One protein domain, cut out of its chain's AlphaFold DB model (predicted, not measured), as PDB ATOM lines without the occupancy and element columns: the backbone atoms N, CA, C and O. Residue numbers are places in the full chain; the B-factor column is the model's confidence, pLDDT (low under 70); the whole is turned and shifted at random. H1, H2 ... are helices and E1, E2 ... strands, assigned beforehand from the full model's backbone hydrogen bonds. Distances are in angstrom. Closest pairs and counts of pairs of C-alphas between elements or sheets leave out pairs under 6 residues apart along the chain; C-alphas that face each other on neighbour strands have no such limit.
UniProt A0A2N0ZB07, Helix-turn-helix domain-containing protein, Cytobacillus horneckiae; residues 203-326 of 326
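This is residues 203 to 326 of the 326 residues of the protein "Helix-turn-helix domain-containing protein" of Cytobacillus horneckiae (UniProt A0A2N0ZB07). A small three-stranded sheet stands in the middle between helices: H6 and H7 cover one face, with H4 packed on H7 and H5 packed on both H4 and H6, while H8 stands up from the opposite face with H2 side by side with it. H1 packs on H8 far from the middle, at one end of the longest axis. The 124 printed residues include eight named helices and three named strands, in the order H1 H2 H3 H4 H5 E1 E2 H6 H7 E3 H8; the class is mostly helix. The sheet is mixed, in the order E1, E2, E3. The whole is compact, with a radius of gyration of the C-alphas of 14.3 A, yet elongated in outline, spanning 44 by 29 by 23 A.

H1, residues 203 to 213, begins with C-alpha 203 at (4.579, 7.113, 99.992) and is 15.2 A long. H2 is residues 217 to 224, H3 227 to 230, H4 236 to 245 with 14.7 A, and H5 250 to 257. E1, residues 261 to 265, and E2, 270 to 275, measure 13.1 A and 15.9 A. H6 is residues 278 to 286; H7, residues 290 to 304, is the longest helix at 21.1 A and begins with C-alpha 290 at (14.736, 28.085, 134.258). E3, residues 310 to 315, measures 16.9 A, and H8, residues 316 to 324, ends with C-alpha 324 at (6.693, 17.498, 104.113).

E1 and E2 form an antiparallel hairpin, with N 263 and O 272 3.0 A apart. E2 and E3 are parallel, with N 273 and O 312 at 2.9 A; E2, H6, H7 and E3 make a strand-helix-strand unit, two parallel neighbour strands with helices between, its crossover right-handed. The domain has three layers, helices on both faces of a sheet: H6 and H7 on one, H8 on the other. H6 runs along E3, at a height of 8.3 A over the sheet. H7 touches H4 with residues 295 to 299 alone, closest at the C-alphas of Ala 299 and Leu 243, 6.2 A. H4 touches H5 at Leu 240 and Ala 253, C-alphas 5.9 A apart, and H5 touches H6 at Tyr 256 and Gln 280, C-alphas 5.7 A apart. H8 touches H2 at a shallow tilt of 13 degrees, the same way, the C-alphas of Ile 320 and Ile 221 being closest at 6.3 A. H1 touches H8, its Ile 208 and Glu 317 closest, C-alphas 7.2 A apart. H3 only grazes the sheet with residues 228 to 230. Every O i to N i+4 pair is within hydrogen-bond range in H1, H2, H4, H5, H6, H7 and H8; H3 is too short for one.

The C-alphas of Lys 203 and Asn 247 are the two farthest apart, 44.5 A. The printed part has no cut, and its links between elements are tight. Mean pLDDT of the printed part is 82.7; residues 203 to 208, 211 to 215, 321 and 324 to 326 are under 70.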
ATOM      1  N   LYS A 203       3.365   6.818 100.756       53.25
ATOM      2  CA  LYS A 203       4.579   7.113  99.992       53.25
ATOM      3  C   LYS A 203       5.526   8.043 100.755       53.25
ATOM      4  O   LYS A 203       6.692   7.714 100.925       53.25
ATOM      5  N   SER A 204       5.013   9.136 101.316       51.28
ATOM      6  CA  SER A 204       5.812  10.069 102.122       51.28
ATOM      7  C   SER A 204       6.354   9.411 103.401       51.28
ATOM      8  O   SER A 204       7.462   9.713 103.826       51.28
ATOM      9  N   ARG A 205       5.635   8.451 104.006       56.34
ATOM     10  CA  ARG A 205       6.161   7.662 105.141       56.34
ATOM     11  C   ARG A 205       7.263   6.687 104.734       56.34
ATOM     12  O   ARG A 205       8.162   6.427 105.532       56.34
ATOM     13  N   GLU A 206       7.177   6.104 103.543       65.50
ATOM     14  CA  GLU A 206       8.235   5.250 102.996       65.50
ATOM     15  C   GLU A 206       9.481   6.063 102.644       65.50
ATOM     16  O   GLU A 206      10.584   5.629 102.967       65.50
ATOM     17  N   GLU A 207       9.307   7.265 102.090       64.69
ATOM     18  CA  GLU A 207      10.386   8.225 101.837       64.69
ATOM     19  C   GLU A 207      11.076   8.642 103.144       64.69
ATOM     20  O   GLU A 207      12.294   8.504 103.247       64.69
ATOM     21  N   ILE A 208      10.322   9.013 104.188       61.41
ATOM     22  CA  ILE A 208      10.882   9.326 105.518       61.41
ATOM     23  C   ILE A 208      11.688   8.141 106.062       61.41
ATOM     24  O   ILE A 208      12.836   8.297 106.472       61.41
ATOM     25  N   LYS A 209      11.130   6.924 106.026       70.06
ATOM     26  CA  LYS A 209      11.840   5.722 106.494       70.06
ATOM     27  C   LYS A 209      13.090   5.415 105.674       70.06
ATOM     28  O   LYS A 209      14.040   4.865 106.224       70.06
ATOM     29  N   ALA A 210      13.082   5.704 104.376       71.62
ATOM     30  CA  ALA A 210      14.239   5.508 103.514       71.62
ATOM     31  C   ALA A 210      15.355   6.512 103.834       71.62
ATOM     32  O   ALA A 210      16.513   6.106 103.875       71.62
ATOM     33  N   VAL A 211      15.009   7.773 104.111       67.12
ATOM     34  CA  VAL A 211      15.959   8.823 104.515       67.12
ATOM     35  C   VAL A 211      16.571   8.511 105.880       67.12
ATOM     36  O   VAL A 211      17.793   8.463 105.992       67.12
ATOM     37  N   LEU A 212      15.744   8.181 106.880       67.00
ATOM     38  CA  LEU A 212      16.211   7.813 108.226       67.00
ATOM     39  C   LEU A 212      17.145   6.591 108.197       67.00
ATOM     40  O   LEU A 212      18.145   6.545 108.899       67.00
ATOM     41  N   LYS A 213      16.863   5.594 107.346       68.38
ATOM     42  CA  LYS A 213      17.726   4.407 107.191       68.38
ATOM     43  C   LYS A 213      19.077   4.688 106.534       68.38
ATOM     44  O   LYS A 213      19.958   3.839 106.628       68.38
ATOM     45  N   ARG A 214      19.205   5.794 105.801       66.88
ATOM     46  CA  ARG A 214      20.431   6.165 105.082       66.88
ATOM     47  C   ARG A 214      21.283   7.178 105.846       66.88
ATOM     48  O   ARG A 214      22.323   7.547 105.322       66.88
ATOM     49  N   GLU A 215      20.846   7.624 107.028       66.56
ATOM     50  CA  GLU A 215      21.510   8.674 107.819       66.56
ATOM     51  C   GLU A 215      21.692  10.001 107.045       66.56
ATOM     52  O   GLU A 215      22.554  10.809 107.365       66.56
ATOM     53  N   GLN A 216      20.851  10.264 106.035       73.38
ATOM     54  CA  GLN A 216      20.893  11.481 105.199       73.38
ATOM     55  C   GLN A 216      19.903  12.556 105.680       73.38
ATOM     56  O   GLN A 216      19.290  13.269 104.884       73.38
ATOM     57  N   GLU A 217      19.675  12.628 106.988       78.19
ATOM     58  CA  GLU A 217      18.641  13.471 107.598       78.19
ATOM     59  C   GLU A 217      18.900  14.956 107.337       78.19
ATOM     60  O   GLU A 217      18.015  15.672 106.868       78.19
ATOM     61  N   GLU A 218      20.135  15.394 107.580       76.88
ATOM     62  CA  GLU A 218      20.575  16.774 107.386       76.88
ATOM     63  C   GLU A 218      20.494  17.189 105.912       76.88
ATOM     64  O   GLU A 218      19.895  18.215 105.594       76.88
ATOM     65  N   GLU A 219      20.998  16.355 104.995       81.38
ATOM     66  CA  GLU A 219      20.928  16.609 103.549       81.38
ATOM     67  C   GLU A 219      19.478  16.768 103.074       81.38
ATOM     68  O   GLU A 219      19.164  17.680 102.304       81.38
ATOM     69  N   PHE A 220      18.574  15.912 103.560       81.12
ATOM     70  CA  PHE A 220      17.161  15.986 103.205       81.12
ATOM     71  C   PHE A 220      16.501  17.255 103.750       81.12
ATOM     72  O   PHE A 220      15.778  17.930 103.014       81.12
ATOM     73  N   ILE A 221      16.743  17.589 105.021       83.75
ATOM     74  CA  ILE A 221      16.213  18.802 105.655       83.75
ATOM     75  C   ILE A 221      16.681  20.034 104.871       83.75
ATOM     76  O   ILE A 221      15.860  20.849 104.456       83.75
ATOM     77  N   MET A 222      17.975  20.123 104.559       81.62
ATOM     78  CA  MET A 222      18.561  21.265 103.852       81.62
ATOM     79  C   MET A 222      18.139  21.375 102.381       81.62
ATOM     80  O   MET A 222      18.175  22.471 101.813       81.62
ATOM     81  N   ALA A 223      17.752  20.272 101.739       82.06
ATOM     82  CA  ALA A 223      17.252  20.276 100.364       82.06
ATOM     83  C   ALA A 223      15.780  20.709 100.247       82.06
ATOM     84  O   ALA A 223      15.367  21.137  99.173       82.06
ATOM     85  N   ASN A 224      14.996  20.586 101.325       80.94
ATOM     86  CA  ASN A 224      13.548  20.825 101.312       80.94
ATOM     87  C   ASN A 224      13.110  22.044 102.145       80.94
ATOM     88  O   ASN A 224      11.917  22.335 102.215       80.94
ATOM     89  N   LEU A 225      14.045  22.750 102.781       83.69
ATOM     90  CA  LEU A 225      13.785  24.042 103.415       83.69
ATOM     91  C   LEU A 225      13.779  25.169 102.379       83.69
ATOM     92  O   LEU A 225      14.546  25.136 101.416       83.69
ATOM     93  N   GLY A 226      12.940  26.180 102.612       79.50
ATOM     94  CA  GLY A 226      13.022  27.448 101.890       79.50
ATOM     95  C   GLY A 226      14.353  28.153 102.161       79.50
ATOM     96  O   GLY A 226      14.959  27.976 103.224       79.50
ATOM     97  N   ASP A 227      14.828  28.930 101.186       78.50
ATOM     98  CA  ASP A 227      16.111  29.642 101.277       78.50
ATOM     99  C   ASP A 227      16.150  30.626 102.459       78.50
ATOM    100  O   ASP A 227      17.204  30.862 103.045       78.50
ATOM    101  N   ASP A 228      14.993  31.158 102.848       78.25
ATOM    102  CA  ASP A 228      14.786  32.036 103.997       78.25
ATOM    103  C   ASP A 228      15.199  31.384 105.323       78.25
ATOM    104  O   ASP A 228      15.986  31.963 106.068       78.25
ATOM    105  N   ILE A 229      14.749  30.156 105.589       83.50
ATOM    106  CA  ILE A 229      15.107  29.427 106.815       83.50
ATOM    107  C   ILE A 229      16.501  28.815 106.677       83.50
ATOM    108  O   ILE A 229      17.293  28.820 107.617       83.50
ATOM    109  N   LYS A 230      16.836  28.290 105.497       83.38
ATOM    110  CA  LYS A 230      18.099  27.585 105.248       83.38
ATOM    111  C   LYS A 230      19.334  28.451 105.510       83.38
ATOM    112  O   LYS A 230      20.323  27.951 106.041       83.38
ATOM    113  N   ASN A 231      19.265  29.737 105.172       84.12
ATOM    114  CA  ASN A 231      20.367  30.685 105.365       84.12
ATOM    115  C   ASN A 231      20.627  31.039 106.838       84.12
ATOM    116  O   ASN A 231      21.637  31.670 107.135       84.12
ATOM    117  N   THR A 232      19.751  30.621 107.753       86.81
ATOM    118  CA  THR A 232      19.918  30.824 109.200       86.81
ATOM    119  C   THR A 232      20.612  29.650 109.897       86.81
ATOM    120  O   THR A 232      20.780  29.678 111.112       86.81
ATOM    121  N   LEU A 233      21.003  28.600 109.163       88.62
ATOM    122  CA  LEU A 233      21.669  27.439 109.750       88.62
ATOM    123  C   LEU A 233      22.962  27.842 110.463       88.62
ATOM    124  O   LEU A 233      23.866  28.414 109.855       88.62
ATOM    125  N   ILE A 234      23.083  27.424 111.721       87.69
ATOM    126  CA  ILE A 234      24.321  27.558 112.488       87.69
ATOM    127  C   ILE A 234      25.066  26.221 112.472       87.69
ATOM    128  O   ILE A 234      24.480  25.191 112.832       87.69
ATOM    129  N   PRO A 235      26.365  26.201 112.127       87.75
ATOM    130  CA  PRO A 235      27.185  25.010 112.287       87.75
ATOM    131  C   PRO A 235      27.164  24.518 113.740       87.75
ATOM    132  O   PRO A 235      27.430  25.284 114.668       87.75
ATOM    133  N   ASN A 236      26.913  23.222 113.956       89.19
ATOM    134  CA  ASN A 236      26.770  22.655 115.305       89.19
ATOM    135  C   ASN A 236      27.952  22.998 116.231       89.19
ATOM    136  O   ASN A 236      27.760  23.294 117.406       89.19
ATOM    137  N   LYS A 237      29.173  23.022 115.686       88.25
ATOM    138  CA  LYS A 237      30.379  23.391 116.432       88.25
ATOM    139  C   LYS A 237      30.320  24.824 116.977       88.25
ATOM    140  O   LYS A 237      30.614  25.026 118.149       88.25
ATOM    141  N   GLU A 238      29.925  25.787 116.148       89.56
ATOM    142  CA  GLU A 238      29.807  27.195 116.549       89.56
ATOM    143  C   GLU A 238      28.710  27.369 117.603       89.56
ATOM    144  O   GLU A 238      28.897  28.073 118.594       89.56
ATOM    145  N   PHE A 239      27.595  26.650 117.446       92.19
ATOM    146  CA  PHE A 239      26.522  26.644 118.436       92.19
ATOM    147  C   PHE A 239      26.982  26.093 119.796       92.19
ATOM    148  O   PHE A 239      26.714  26.702 120.833       92.19
ATOM    149  N   LEU A 240      27.717  24.975 119.813       91.38
ATOM    150  CA  LEU A 240      28.258  24.394 121.045       91.38
ATOM    151  C   LEU A 240      29.260  25.322 121.737       91.38
ATOM    152  O   LEU A 240      29.202  25.460 122.957       91.38
ATOM    153  N   GLU A 241      30.165  25.950 120.982       90.50
ATOM    154  CA  GLU A 241      31.131  26.919 121.517       90.50
ATOM    155  C   GLU A 241      30.412  28.110 122.159       90.50
ATOM    156  O   GLU A 241      30.726  28.489 123.287       90.50
ATOM    157  N   LEU A 242      29.365  28.624 121.511       89.81
ATOM    158  CA  LEU A 242      28.585  29.722 122.065       89.81
ATOM    159  C   LEU A 242      27.847  29.334 123.350       89.81
ATOM    160  O   LEU A 242      27.808  30.116 124.293       89.81
ATOM    161  N   LEU A 243      27.276  28.130 123.438       91.31
ATOM    162  CA  LEU A 243      26.629  27.683 124.676       91.31
ATOM    163  C   LEU A 243      27.600  27.713 125.870       91.31
ATOM    164  O   LEU A 243      27.183  28.034 126.988       91.31
ATOM    165  N   MET A 244      28.888  27.439 125.639       90.19
ATOM    166  CA  MET A 244      29.918  27.513 126.680       90.19
ATOM    167  C   MET A 244      30.142  28.947 127.178       90.19
ATOM    168  O   MET A 244      30.279  29.147 128.386       90.19
ATOM    169  N   ASP A 245      30.069  29.947 126.294       90.06
ATOM    170  CA  ASP A 245      30.120  31.370 126.668       90.06
ATOM    171  C   ASP A 245      28.920  31.798 127.536       90.06
ATOM    172  O   ASP A 245      28.995  32.776 128.283       90.06
ATOM    173  N   TYR A 246      27.817  31.046 127.476       88.44
ATOM    174  CA  TYR A 246      26.580  31.291 128.225       88.44
ATOM    175  C   TYR A 246      26.366  30.301 129.379       88.44
ATOM    176  O   TYR A 246      25.235  29.986 129.749       88.44
ATOM    177  N   ASN A 247      27.449  29.856 130.019       86.75
ATOM    178  CA  ASN A 247      27.433  29.022 131.230       86.75
ATOM    179  C   ASN A 247      26.879  27.596 131.053       86.75
ATOM    180  O   ASN A 247      26.496  26.968 132.046       86.75
ATOM    181  N   PHE A 248      26.856  27.040 129.839       87.69
ATOM    182  CA  PHE A 248      26.767  25.588 129.700       87.69
ATOM    183  C   PHE A 248      28.151  24.972 129.896       87.69
ATOM    184  O   PHE A 248      29.137  25.403 129.304       87.69
ATOM    185  N   SER A 249      28.244  23.926 130.720       88.69
ATOM    186  CA  SER A 249      29.482  23.147 130.768       88.69
ATOM    187  C   SER A 249      29.695  22.448 129.424       88.69
ATOM    188  O   SER A 249      28.721  22.042 128.787       88.69
ATOM    189  N   LYS A 250      30.953  22.245 129.016       88.44
ATOM    190  CA  LYS A 250      31.279  21.500 127.789       88.44
ATOM    191  C   LYS A 250      30.570  20.143 127.735       88.44
ATOM    192  O   LYS A 250      29.941  19.822 126.735       88.44
ATOM    193  N   ALA A 251      30.599  19.398 128.842       86.56
ATOM    194  CA  ALA A 251      29.928  18.106 128.947       86.56
ATOM    195  C   ALA A 251      28.406  18.229 128.764       86.56
ATOM    196  O   ALA A 251      27.803  17.424 128.067       86.56
ATOM    197  N   SER A 252      27.776  19.250 129.351       85.25
ATOM    198  CA  SER A 252      26.340  19.498 129.171       85.25
ATOM    199  C   SER A 252      26.006  19.877 127.727       85.25
ATOM    200  O   SER A 252      25.055  19.344 127.168       85.25
ATOM    201  N   ALA A 253      26.784  20.774 127.119       88.31
ATOM    202  CA  ALA A 253      26.572  21.201 125.741       88.31
ATOM    203  C   ALA A 253      26.669  20.007 124.775       88.31
ATOM    204  O   ALA A 253      25.771  19.796 123.965       88.31
ATOM    205  N   GLU A 254      27.703  19.175 124.922       87.94
ATOM    206  CA  GLU A 254      27.887  17.972 124.107       87.94
ATOM    207  C   GLU A 254      26.761  16.950 124.335       87.94
ATOM    208  O   GLU A 254      26.141  16.499 123.380       87.94
ATOM    209  N   ILE A 255      26.403  16.630 125.583       85.44
ATOM    210  CA  ILE A 255      25.354  15.629 125.850       85.44
ATOM    211  C   ILE A 255      24.004  16.042 125.237       85.44
ATOM    212  O   ILE A 255      23.291  15.200 124.682       85.44
ATOM    213  N   TYR A 256      23.638  17.322 125.337       84.62
ATOM    214  CA  TYR A 256      22.291  17.777 124.984       84.62
ATOM    215  C   TYR A 256      22.156  18.282 123.548       84.62
ATOM    216  O   TYR A 256      21.078  18.152 122.969       84.62
ATOM    217  N   PHE A 257      23.223  18.836 122.968       89.12
ATOM    218  CA  PHE A 257      23.156  19.548 121.689       89.12
ATOM    219  C   PHE A 257      24.135  19.027 120.633       89.12
ATOM    220  O   PHE A 257      24.137  19.545 119.512       89.12
ATOM    221  N   GLN A 258      24.959  18.019 120.928       87.50
ATOM    222  CA  GLN A 258      25.820  17.420 119.907       87.50
ATOM    223  C   GLN A 258      24.982  16.842 118.763       87.50
ATOM    224  O   GLN A 258      23.967  16.182 118.993       87.50
ATOM    225  N   ASN A 259      25.429  17.104 117.531       86.19
ATOM    226  CA  ASN A 259      24.759  16.704 116.289       86.19
ATOM    227  C   ASN A 259      23.333  17.268 116.143       86.19
ATOM    228  O   ASN A 259      22.511  16.694 115.433       86.19
ATOM    229  N   SER A 260      23.022  18.373 116.827       90.00
ATOM    230  CA  SER A 260      21.772  19.093 116.604       90.00
ATOM    231  C   SER A 260      21.891  20.057 115.427       90.00
ATOM    232  O   SER A 260      22.926  20.702 115.239       90.00
ATOM    233  N   ILE A 261      20.808  20.164 114.658       91.00
ATOM    234  CA  ILE A 261      20.645  21.166 113.604       91.00
ATOM    235  C   ILE A 261      19.841  22.316 114.208       91.00
ATOM    236  O   ILE A 261      18.758  22.091 114.755       91.00
ATOM    237  N   VAL A 262      20.366  23.537 114.126       92.88
ATOM    238  CA  VAL A 262      19.737  24.729 114.704       92.88
ATOM    239  C   VAL A 262      19.442  25.731 113.598       92.88
ATOM    240  O   VAL A 262      20.342  26.128 112.861       92.88
ATOM    241  N   LEU A 263      18.170  26.101 113.483       92.62
ATOM    242  CA  LEU A 263      17.634  26.976 112.441       92.62
ATOM    243  C   LEU A 263      16.737  28.039 113.071       92.62
ATOM    244  O   LEU A 263      16.121  27.798 114.113       92.62
ATOM    245  N   TYR A 264      16.589  29.171 112.399       91.00
ATOM    246  CA  TYR A 264      15.664  30.229 112.767       91.00
ATOM    247  C   TYR A 264      14.645  30.483 111.661       91.00
ATOM    248  O   TYR A 264      14.972  30.611 110.485       91.00
ATOM    249  N   ASP A 265      13.382  30.540 112.059       87.50
ATOM    250  CA  ASP A 265      12.271  30.886 111.189       87.50
ATOM    251  C   ASP A 265      11.842  32.323 111.492       87.50
ATOM    252  O   ASP A 265      11.109  32.579 112.454       87.50
ATOM    253  N   SER A 266      12.336  33.258 110.679       82.50
ATOM    254  CA  SER A 266      12.092  34.696 110.836       82.50
ATOM    255  C   SER A 266      10.633  35.084 110.582       82.50
ATOM    256  O   SER A 266      10.174  36.104 111.089       82.50
ATOM    257  N   SER A 267       9.860  34.256 109.870       80.00
ATOM    258  CA  SER A 267       8.441  34.528 109.602       80.00
ATOM    259  C   SER A 267       7.576  34.450 110.865       80.00
ATOM    260  O   SER A 267       6.592  35.179 111.003       80.00
ATOM    261  N   ILE A 268       7.967  33.586 111.806       83.25
ATOM    262  CA  ILE A 268       7.269  33.337 113.076       83.25
ATOM    263  C   ILE A 268       8.167  33.571 114.298       83.25
ATOM    264  O   ILE A 268       7.814  33.167 115.408       83.25
ATOM    265  N   PHE A 269       9.335  34.184 114.100       84.75
ATOM    266  CA  PHE A 269      10.318  34.490 115.137       84.75
ATOM    267  C   PHE A 269      10.664  33.285 116.035       84.75
ATOM    268  O   PHE A 269      10.802  33.425 117.250       84.75
ATOM    269  N   THR A 270      10.760  32.077 115.472       89.31
ATOM    270  CA  THR A 270      10.915  30.831 116.251       89.31
ATOM    271  C   THR A 270      12.220  30.118 115.911       89.31
ATOM    272  O   THR A 270      12.517  29.882 114.741       89.31
ATOM    273  N   VAL A 271      12.981  29.705 116.930       90.50
ATOM    274  CA  VAL A 271      14.151  28.831 116.740       90.50
ATOM    275  C   VAL A 271      13.709  27.371 116.736       90.50
ATOM    276  O   VAL A 271      12.996  26.917 117.635       90.50
ATOM    277  N   HIS A 272      14.164  26.612 115.744       93.31
ATOM    278  CA  HIS A 272      13.992  25.168 115.669       93.31
ATOM    279  C   HIS A 272      15.309  24.465 116.004       93.31
ATOM    280  O   HIS A 272      16.299  24.619 115.291       93.31
ATOM    281  N   ILE A 273      15.306  23.663 117.071       93.00
ATOM    282  CA  ILE A 273      16.425  22.793 117.449       93.00
ATOM    283  C   ILE A 273      16.029  21.352 117.136       93.00
ATOM    284  O   ILE A 273      15.099  20.800 117.729       93.00
ATOM    285  N   ILE A 274      16.727  20.742 116.187       92.31
ATOM    286  CA  ILE A 274      16.453  19.392 115.700       92.31
ATOM    287  C   ILE A 274      17.506  18.465 116.299       92.31
ATOM    288  O   ILE A 274      18.690  18.586 115.992       92.31
ATOM    289  N   THR A 275      17.085  17.564 117.179       89.38
ATOM    290  CA  THR A 275      17.962  16.637 117.897       89.38
ATOM    291  C   THR A 275      18.076  15.296 117.182       89.38
ATOM    292  O   THR A 275      17.151  14.840 116.502       89.38
ATOM    293  N   GLN A 276      19.203  14.622 117.414       82.06
ATOM    294  CA  GLN A 276      19.476  13.293 116.869       82.06
ATOM    295  C   GLN A 276      18.606  12.207 117.522       82.06
ATOM    296  O   GLN A 276      18.255  11.213 116.892       82.06
ATOM    297  N   SER A 277      18.240  12.380 118.797       82.44
ATOM    298  CA  SER A 277      17.465  11.384 119.543       82.44
ATOM    299  C   SER A 277      16.241  11.965 120.248       82.44
ATOM    300  O   SER A 277      16.213  13.130 120.656       82.44
ATOM    301  N   SER A 278      15.233  11.111 120.450       82.38
ATOM    302  CA  SER A 278      14.029  11.441 121.220       82.38
ATOM    303  C   SER A 278      14.338  11.752 122.685       82.38
ATOM    304  O   SER A 278      13.693  12.614 123.268       82.38
ATOM    305  N   SER A 279      15.342  11.092 123.269       83.12
ATOM    306  CA  SER A 279      15.750  11.326 124.658       83.12
ATOM    307  C   SER A 279      16.380  12.706 124.853       83.12
ATOM    308  O   SER A 279      16.096  13.367 125.848       83.12
ATOM    309  N   GLN A 280      17.187  13.177 123.892       86.25
ATOM    310  CA  GLN A 280      17.699  14.553 123.905       86.25
ATOM    311  C   GLN A 280      16.554  15.563 123.822       86.25
ATOM    312  O   GLN A 280      16.511  16.494 124.618       86.25
ATOM    313  N   LYS A 281      15.594  15.345 122.914       88.81
ATOM    314  CA  LYS A 281      14.415  16.207 122.786       88.81
ATOM    315  C   LYS A 281      13.641  16.307 124.105       88.81
ATOM    316  O   LYS A 281      13.375  17.408 124.572       88.81
ATOM    317  N   GLU A 282      13.287  15.168 124.697       85.25
ATOM    318  CA  GLU A 282      12.495  15.117 125.931       85.25
ATOM    319  C   GLU A 282      13.190  15.853 127.083       85.25
ATOM    320  O   GLU A 282      12.542  16.560 127.858       85.25
ATOM    321  N   PHE A 283      14.518  15.737 127.160       85.00
ATOM    322  CA  PHE A 283      15.315  16.476 128.128       85.00
ATOM    323  C   PHE A 283      15.331  17.986 127.851       85.00
ATOM    324  O   PHE A 283      15.228  18.770 128.788       85.00
ATOM    325  N   LEU A 284      15.436  18.420 126.595       87.56
ATOM    326  CA  LEU A 284      15.397  19.847 126.265       87.56
ATOM    327  C   LEU A 284      14.025  20.476 126.552       87.56
ATOM    328  O   LEU A 284      13.964  21.616 127.005       87.56
ATOM    329  N   GLU A 285      12.939  19.726 126.349       84.75
ATOM    330  CA  GLU A 285      11.572  20.183 126.633       84.75
ATOM    331  C   GLU A 285      11.263  20.245 128.135       84.75
ATOM    332  O   GLU A 285      10.626  21.195 128.585       84.75
ATOM    333  N   ASN A 286      11.706  19.253 128.918       83.00
ATOM    334  CA  ASN A 286      11.235  19.077 130.302       83.00
ATOM    335  C   ASN A 286      12.344  19.075 131.365       83.00
ATOM    336  O   ASN A 286      12.061  19.200 132.555       83.00
ATOM    337  N   GLY A 287      13.595  18.871 130.964       79.19
ATOM    338  CA  GLY A 287      14.740  18.662 131.854       79.19
ATOM    339  C   GLY A 287      15.602  19.902 132.094       79.19
ATOM    340  O   GLY A 287      16.349  19.932 133.073       79.19
ATOM    341  N   LEU A 288      15.503  20.930 131.245       84.12
ATOM    342  CA  LEU A 288      16.206  22.197 131.455       84.12
ATOM    343  C   LEU A 288      15.524  23.010 132.554       84.12
ATOM    344  O   LEU A 288      14.329  23.295 132.478       84.12
ATOM    345  N   ASN A 289      16.299  23.446 133.546       85.62
ATOM    346  CA  ASN A 289      15.804  24.383 134.552       85.62
ATOM    347  C   ASN A 289      15.687  25.814 133.987       85.62
ATOM    348  O   ASN A 289      16.271  26.136 132.951       85.62
ATOM    349  N   GLU A 290      14.973  26.695 134.692       85.81
ATOM    350  CA  GLU A 290      14.736  28.085 134.258       85.81
ATOM    351  C   GLU A 290      16.033  28.850 133.944       85.81
ATOM    352  O   GLU A 290      16.095  29.630 132.993       85.81
ATOM    353  N   TYR A 291      17.101  28.597 134.707       85.75
ATOM    354  CA  TYR A 291      18.403  29.227 134.490       85.75
ATOM    355  C   TYR A 291      19.042  28.785 133.165       85.75
ATOM    356  O   TYR A 291      19.519  29.615 132.391       85.75
ATOM    357  N   GLN A 292      19.013  27.486 132.868       86.62
ATOM    358  CA  GLN A 292      19.523  26.925 131.616       86.62
ATOM    359  C   GLN A 292      18.686  27.365 130.415       86.62
ATOM    360  O   GLN A 292      19.255  27.704 129.381       86.62
ATOM    361  N   GLN A 293      17.360  27.425 130.556       87.44
ATOM    362  CA  GLN A 293      16.472  27.952 129.518       87.44
ATOM    363  C   GLN A 293      16.769  29.431 129.227       87.44
ATOM    364  O   GLN A 293      16.889  29.824 128.067       87.44
ATOM    365  N   SER A 294      16.971  30.245 130.272       88.12
ATOM    366  CA  SER A 294      17.346  31.655 130.123       88.12
ATOM    367  C   SER A 294      18.688  31.819 129.406       88.12
ATOM    368  O   SER A 294      18.816  32.664 128.521       88.12
ATOM    369  N   ASN A 295      19.683  31.001 129.750       90.06
ATOM    370  CA  ASN A 295      20.995  31.050 129.111       90.06
ATOM    371  C   ASN A 295      20.960  30.588 127.654       90.06
ATOM    372  O   ASN A 295      21.573  31.234 126.809       90.06
ATOM    373  N   LEU A 296      20.206  29.527 127.352       91.25
ATOM    374  CA  LEU A 296      19.991  29.066 125.981       91.25
ATOM    375  C   LEU A 296      19.367  30.177 125.131       91.25
ATOM    376  O   LEU A 296      19.853  30.466 124.043       91.25
ATOM    377  N   ARG A 297      18.336  30.851 125.652       90.25
ATOM    378  CA  ARG A 297      17.687  31.951 124.933       90.25
ATOM    379  C   ARG A 297      18.635  33.122 124.688       90.25
ATOM    380  O   ARG A 297      18.696  33.603 123.568       90.25
ATOM    381  N   LYS A 298      19.437  33.521 125.682       89.38
ATOM    382  CA  LYS A 298      20.453  34.578 125.511       89.38
ATOM    383  C   LYS A 298      21.523  34.214 124.482       89.38
ATOM    384  O   LYS A 298      21.982  35.094 123.760       89.38
ATOM    385  N   ALA A 299      21.934  32.945 124.443       90.25
ATOM    386  CA  ALA A 299      22.873  32.461 123.442       90.25
ATOM    387  C   ALA A 299      22.259  32.599 122.043       90.25
ATOM    388  O   ALA A 299      22.864  33.211 121.174       90.25
ATOM    389  N   LEU A 300      21.027  32.128 121.849       91.12
ATOM    390  CA  LEU A 300      20.331  32.221 120.564       91.12
ATOM    391  C   LEU A 300      20.031  33.674 120.149       91.12
ATOM    392  O   LEU A 300      20.230  34.010 118.985       91.12
ATOM    393  N   ASP A 301      19.628  34.541 121.087       88.50
ATOM    394  CA  ASP A 301      19.383  35.974 120.839       88.50
ATOM    395  C   ASP A 301      20.662  36.665 120.315       88.50
ATOM    396  O   ASP A 301      20.588  37.548 119.463       88.50
ATOM    397  N   LYS A 302      21.853  36.243 120.774       87.44
ATOM    398  CA  LYS A 302      23.135  36.750 120.253       87.44
ATOM    399  C   LYS A 302      23.442  36.258 118.839       87.44
ATOM    400  O   LYS A 302      24.137  36.961 118.118       87.44
ATOM    401  N   ILE A 303      22.984  35.068 118.454       86.19
ATOM    402  CA  ILE A 303      23.296  34.509 117.129       86.19
ATOM    403  C   ILE A 303      22.448  35.163 116.054       86.19
ATOM    404  O   ILE A 303      22.959  35.551 115.011       86.19
ATOM    405  N   TYR A 304      21.147  35.241 116.308       86.44
ATOM    406  CA  TYR A 304      20.206  35.703 115.302       86.44
ATOM    407  C   TYR A 304      20.024  37.217 115.321       86.44
ATOM    408  O   TYR A 304      19.429  37.742 114.393       86.44
ATOM    409  N   GLU A 305      20.525  37.908 116.355       79.81
ATOM    410  CA  GLU A 305      20.388  39.361 116.556       79.81
ATOM    411  C   GLU A 305      18.931  39.865 116.429       79.81
ATOM    412  O   GLU A 305      18.667  41.051 116.231       79.81
ATOM    413  N   GLU A 306      17.969  38.957 116.598       73.56
ATOM    414  CA  GLU A 306      16.539  39.168 116.416       73.56
ATOM    415  C   GLU A 306      15.762  38.728 117.659       73.56
ATOM    416  O   GLU A 306      16.235  37.959 118.496       73.56
ATOM    417  N   SER A 307      14.537  39.236 117.803       74.94
ATOM    418  CA  SER A 307      13.678  38.874 118.932       74.94
ATOM    419  C   SER A 307      13.130  37.461 118.747       74.94
ATOM    420  O   SER A 307      12.235  37.248 117.935       74.94
ATOM    421  N   ILE A 308      13.626  36.498 119.522       85.88
ATOM    422  CA  ILE A 308      13.119  35.119 119.496       85.88
ATOM    423  C   ILE A 308      11.814  35.041 120.290       85.88
ATOM    424  O   ILE A 308      11.813  35.206 121.504       85.88
ATOM    425  N   TYR A 309      10.689  34.756 119.647       83.06
ATOM    426  CA  TYR A 309       9.416  34.546 120.335       83.06
ATOM    427  C   TYR A 309       9.377  33.196 121.065       83.06
ATOM    428  O   TYR A 309       8.985  33.145 122.230       83.06
ATOM    429  N   ASP A 310       9.822  32.124 120.406       87.19
ATOM    430  CA  ASP A 310       9.702  30.751 120.909       87.19
ATOM    431  C   ASP A 310      10.892  29.865 120.486       87.19
ATOM    432  O   ASP A 310      11.580  30.145 119.499       87.19
ATOM    433  N   ILE A 311      11.132  28.782 121.230       89.69
ATOM    434  CA  ILE A 311      12.140  27.755 120.926       89.69
ATOM    435  C   ILE A 311      11.432  26.403 120.890       89.69
ATOM    436  O   ILE A 311      10.894  25.945 121.897       89.69
ATOM    437  N   LYS A 312      11.465  25.733 119.736       90.62
ATOM    438  CA  LYS A 312      10.822  24.429 119.542       90.62
ATOM    439  C   LYS A 312      11.841  23.338 119.269       90.62
ATOM    440  O   LYS A 312      12.745  23.500 118.448       90.62
ATOM    441  N   TYR A 313      11.627  22.196 119.911       90.25
ATOM    442  CA  TYR A 313      12.492  21.029 119.803       90.25
ATOM    443  C   TYR A 313      11.829  19.940 118.958       90.25
ATOM    444  O   TYR A 313      10.658  19.594 119.144       90.25
ATOM    445  N   PHE A 314      12.586  19.363 118.034       88.81
ATOM    446  CA  PHE A 314      12.111  18.316 117.134       88.81
ATOM    447  C   PHE A 314      13.121  17.180 117.079       88.81
ATOM    448  O   PHE A 314      14.314  17.410 117.207       88.81
ATOM    449  N   THR A 315      12.667  15.956 116.828       87.25
ATOM    450  CA  THR A 315      13.560  14.944 116.249       87.25
ATOM    451  C   THR A 315      13.685  15.169 114.743       87.25
ATOM    452  O   THR A 315      12.797  15.784 114.142       87.25
ATOM    453  N   ALA A 316      14.726  14.628 114.105       83.06
ATOM    454  CA  ALA A 316      14.852  14.658 112.645       83.06
ATOM    455  C   ALA A 316      13.584  14.139 111.941       83.06
ATOM    456  O   ALA A 316      13.049  14.803 111.055       83.06
ATOM    457  N   GLU A 317      13.017  13.018 112.404       78.94
ATOM    458  CA  GLU A 317      11.749  12.488 111.884       78.94
ATOM    459  C   GLU A 317      10.606  13.508 112.010       78.94
ATOM    460  O   GLU A 317       9.875  13.745 111.049       78.94
ATOM    461  N   GLN A 318      10.450  14.146 113.174       79.75
ATOM    462  CA  GLN A 318       9.399  15.144 113.396       79.75
ATOM    463  C   GLN A 318       9.572  16.377 112.515       79.75
ATOM    464  O   GLN A 318       8.580  16.907 112.013       79.75
ATOM    465  N   TYR A 319      10.809  16.817 112.309       81.69
ATOM    466  CA  TYR A 319      11.093  17.991 111.500       81.69
ATOM    467  C   TYR A 319      10.930  17.714 110.003       81.69
ATOM    468  O   TYR A 319      10.296  18.495 109.302       81.69
ATOM    469  N   ILE A 320      11.380  16.554 109.518       78.19
ATOM    470  CA  ILE A 320      11.117  16.101 108.144       78.19
ATOM    471  C   ILE A 320       9.607  15.976 107.910       78.19
ATOM    472  O   ILE A 320       9.097  16.410 106.877       78.19
ATOM    473  N   MET A 321       8.867  15.434 108.884       69.44
ATOM    474  CA  MET A 321       7.404  15.415 108.829       69.44
ATOM    475  C   MET A 321       6.816  16.825 108.762       69.44
ATOM    476  O   MET A 321       5.870  17.021 108.010       69.44
ATOM    477  N   LYS A 322       7.351  17.790 109.520       77.94
ATOM    478  CA  LYS A 322       6.925  19.196 109.467       77.94
ATOM    479  C   LYS A 322       7.147  19.783 108.069       77.94
ATOM    480  O   LYS A 322       6.204  20.316 107.505       77.94
ATOM    481  N   ILE A 323       8.332  19.599 107.484       73.12
ATOM    482  CA  ILE A 323       8.673  20.102 106.142       73.12
ATOM    483  C   ILE A 323       7.758  19.499 105.070       73.12
ATOM    484  O   ILE A 323       7.185  20.216 104.258       73.12
ATOM    485  N   LEU A 324       7.566  18.177 105.080       64.62
ATOM    486  CA  LEU A 324       6.693  17.498 104.113       64.62
ATOM    487  C   LEU A 324       5.215  17.847 104.300       64.62
ATOM    488  O   LEU A 324       4.419  17.744 103.364       64.62
ATOM    489  N   LYS A 325       4.842  18.243 105.516       59.28
ATOM    490  CA  LYS A 325       3.534  18.801 105.812       59.28
ATOM    491  C   LYS A 325       3.424  20.265 105.396       59.28
ATOM    492  O   LYS A 325       2.298  20.706 105.409       59.28
ATOM    493  N   GLY A 326       4.456  20.986 104.961       53.94
ATOM    494  CA  GLY A 326       4.363  22.395 104.534       53.94
ATOM    495  C   GLY A 326       3.724  23.295 105.579       53.94
ATOM    496  O   GLY A 326       2.475  23.427 105.510       53.94
TER     497      GLY A 326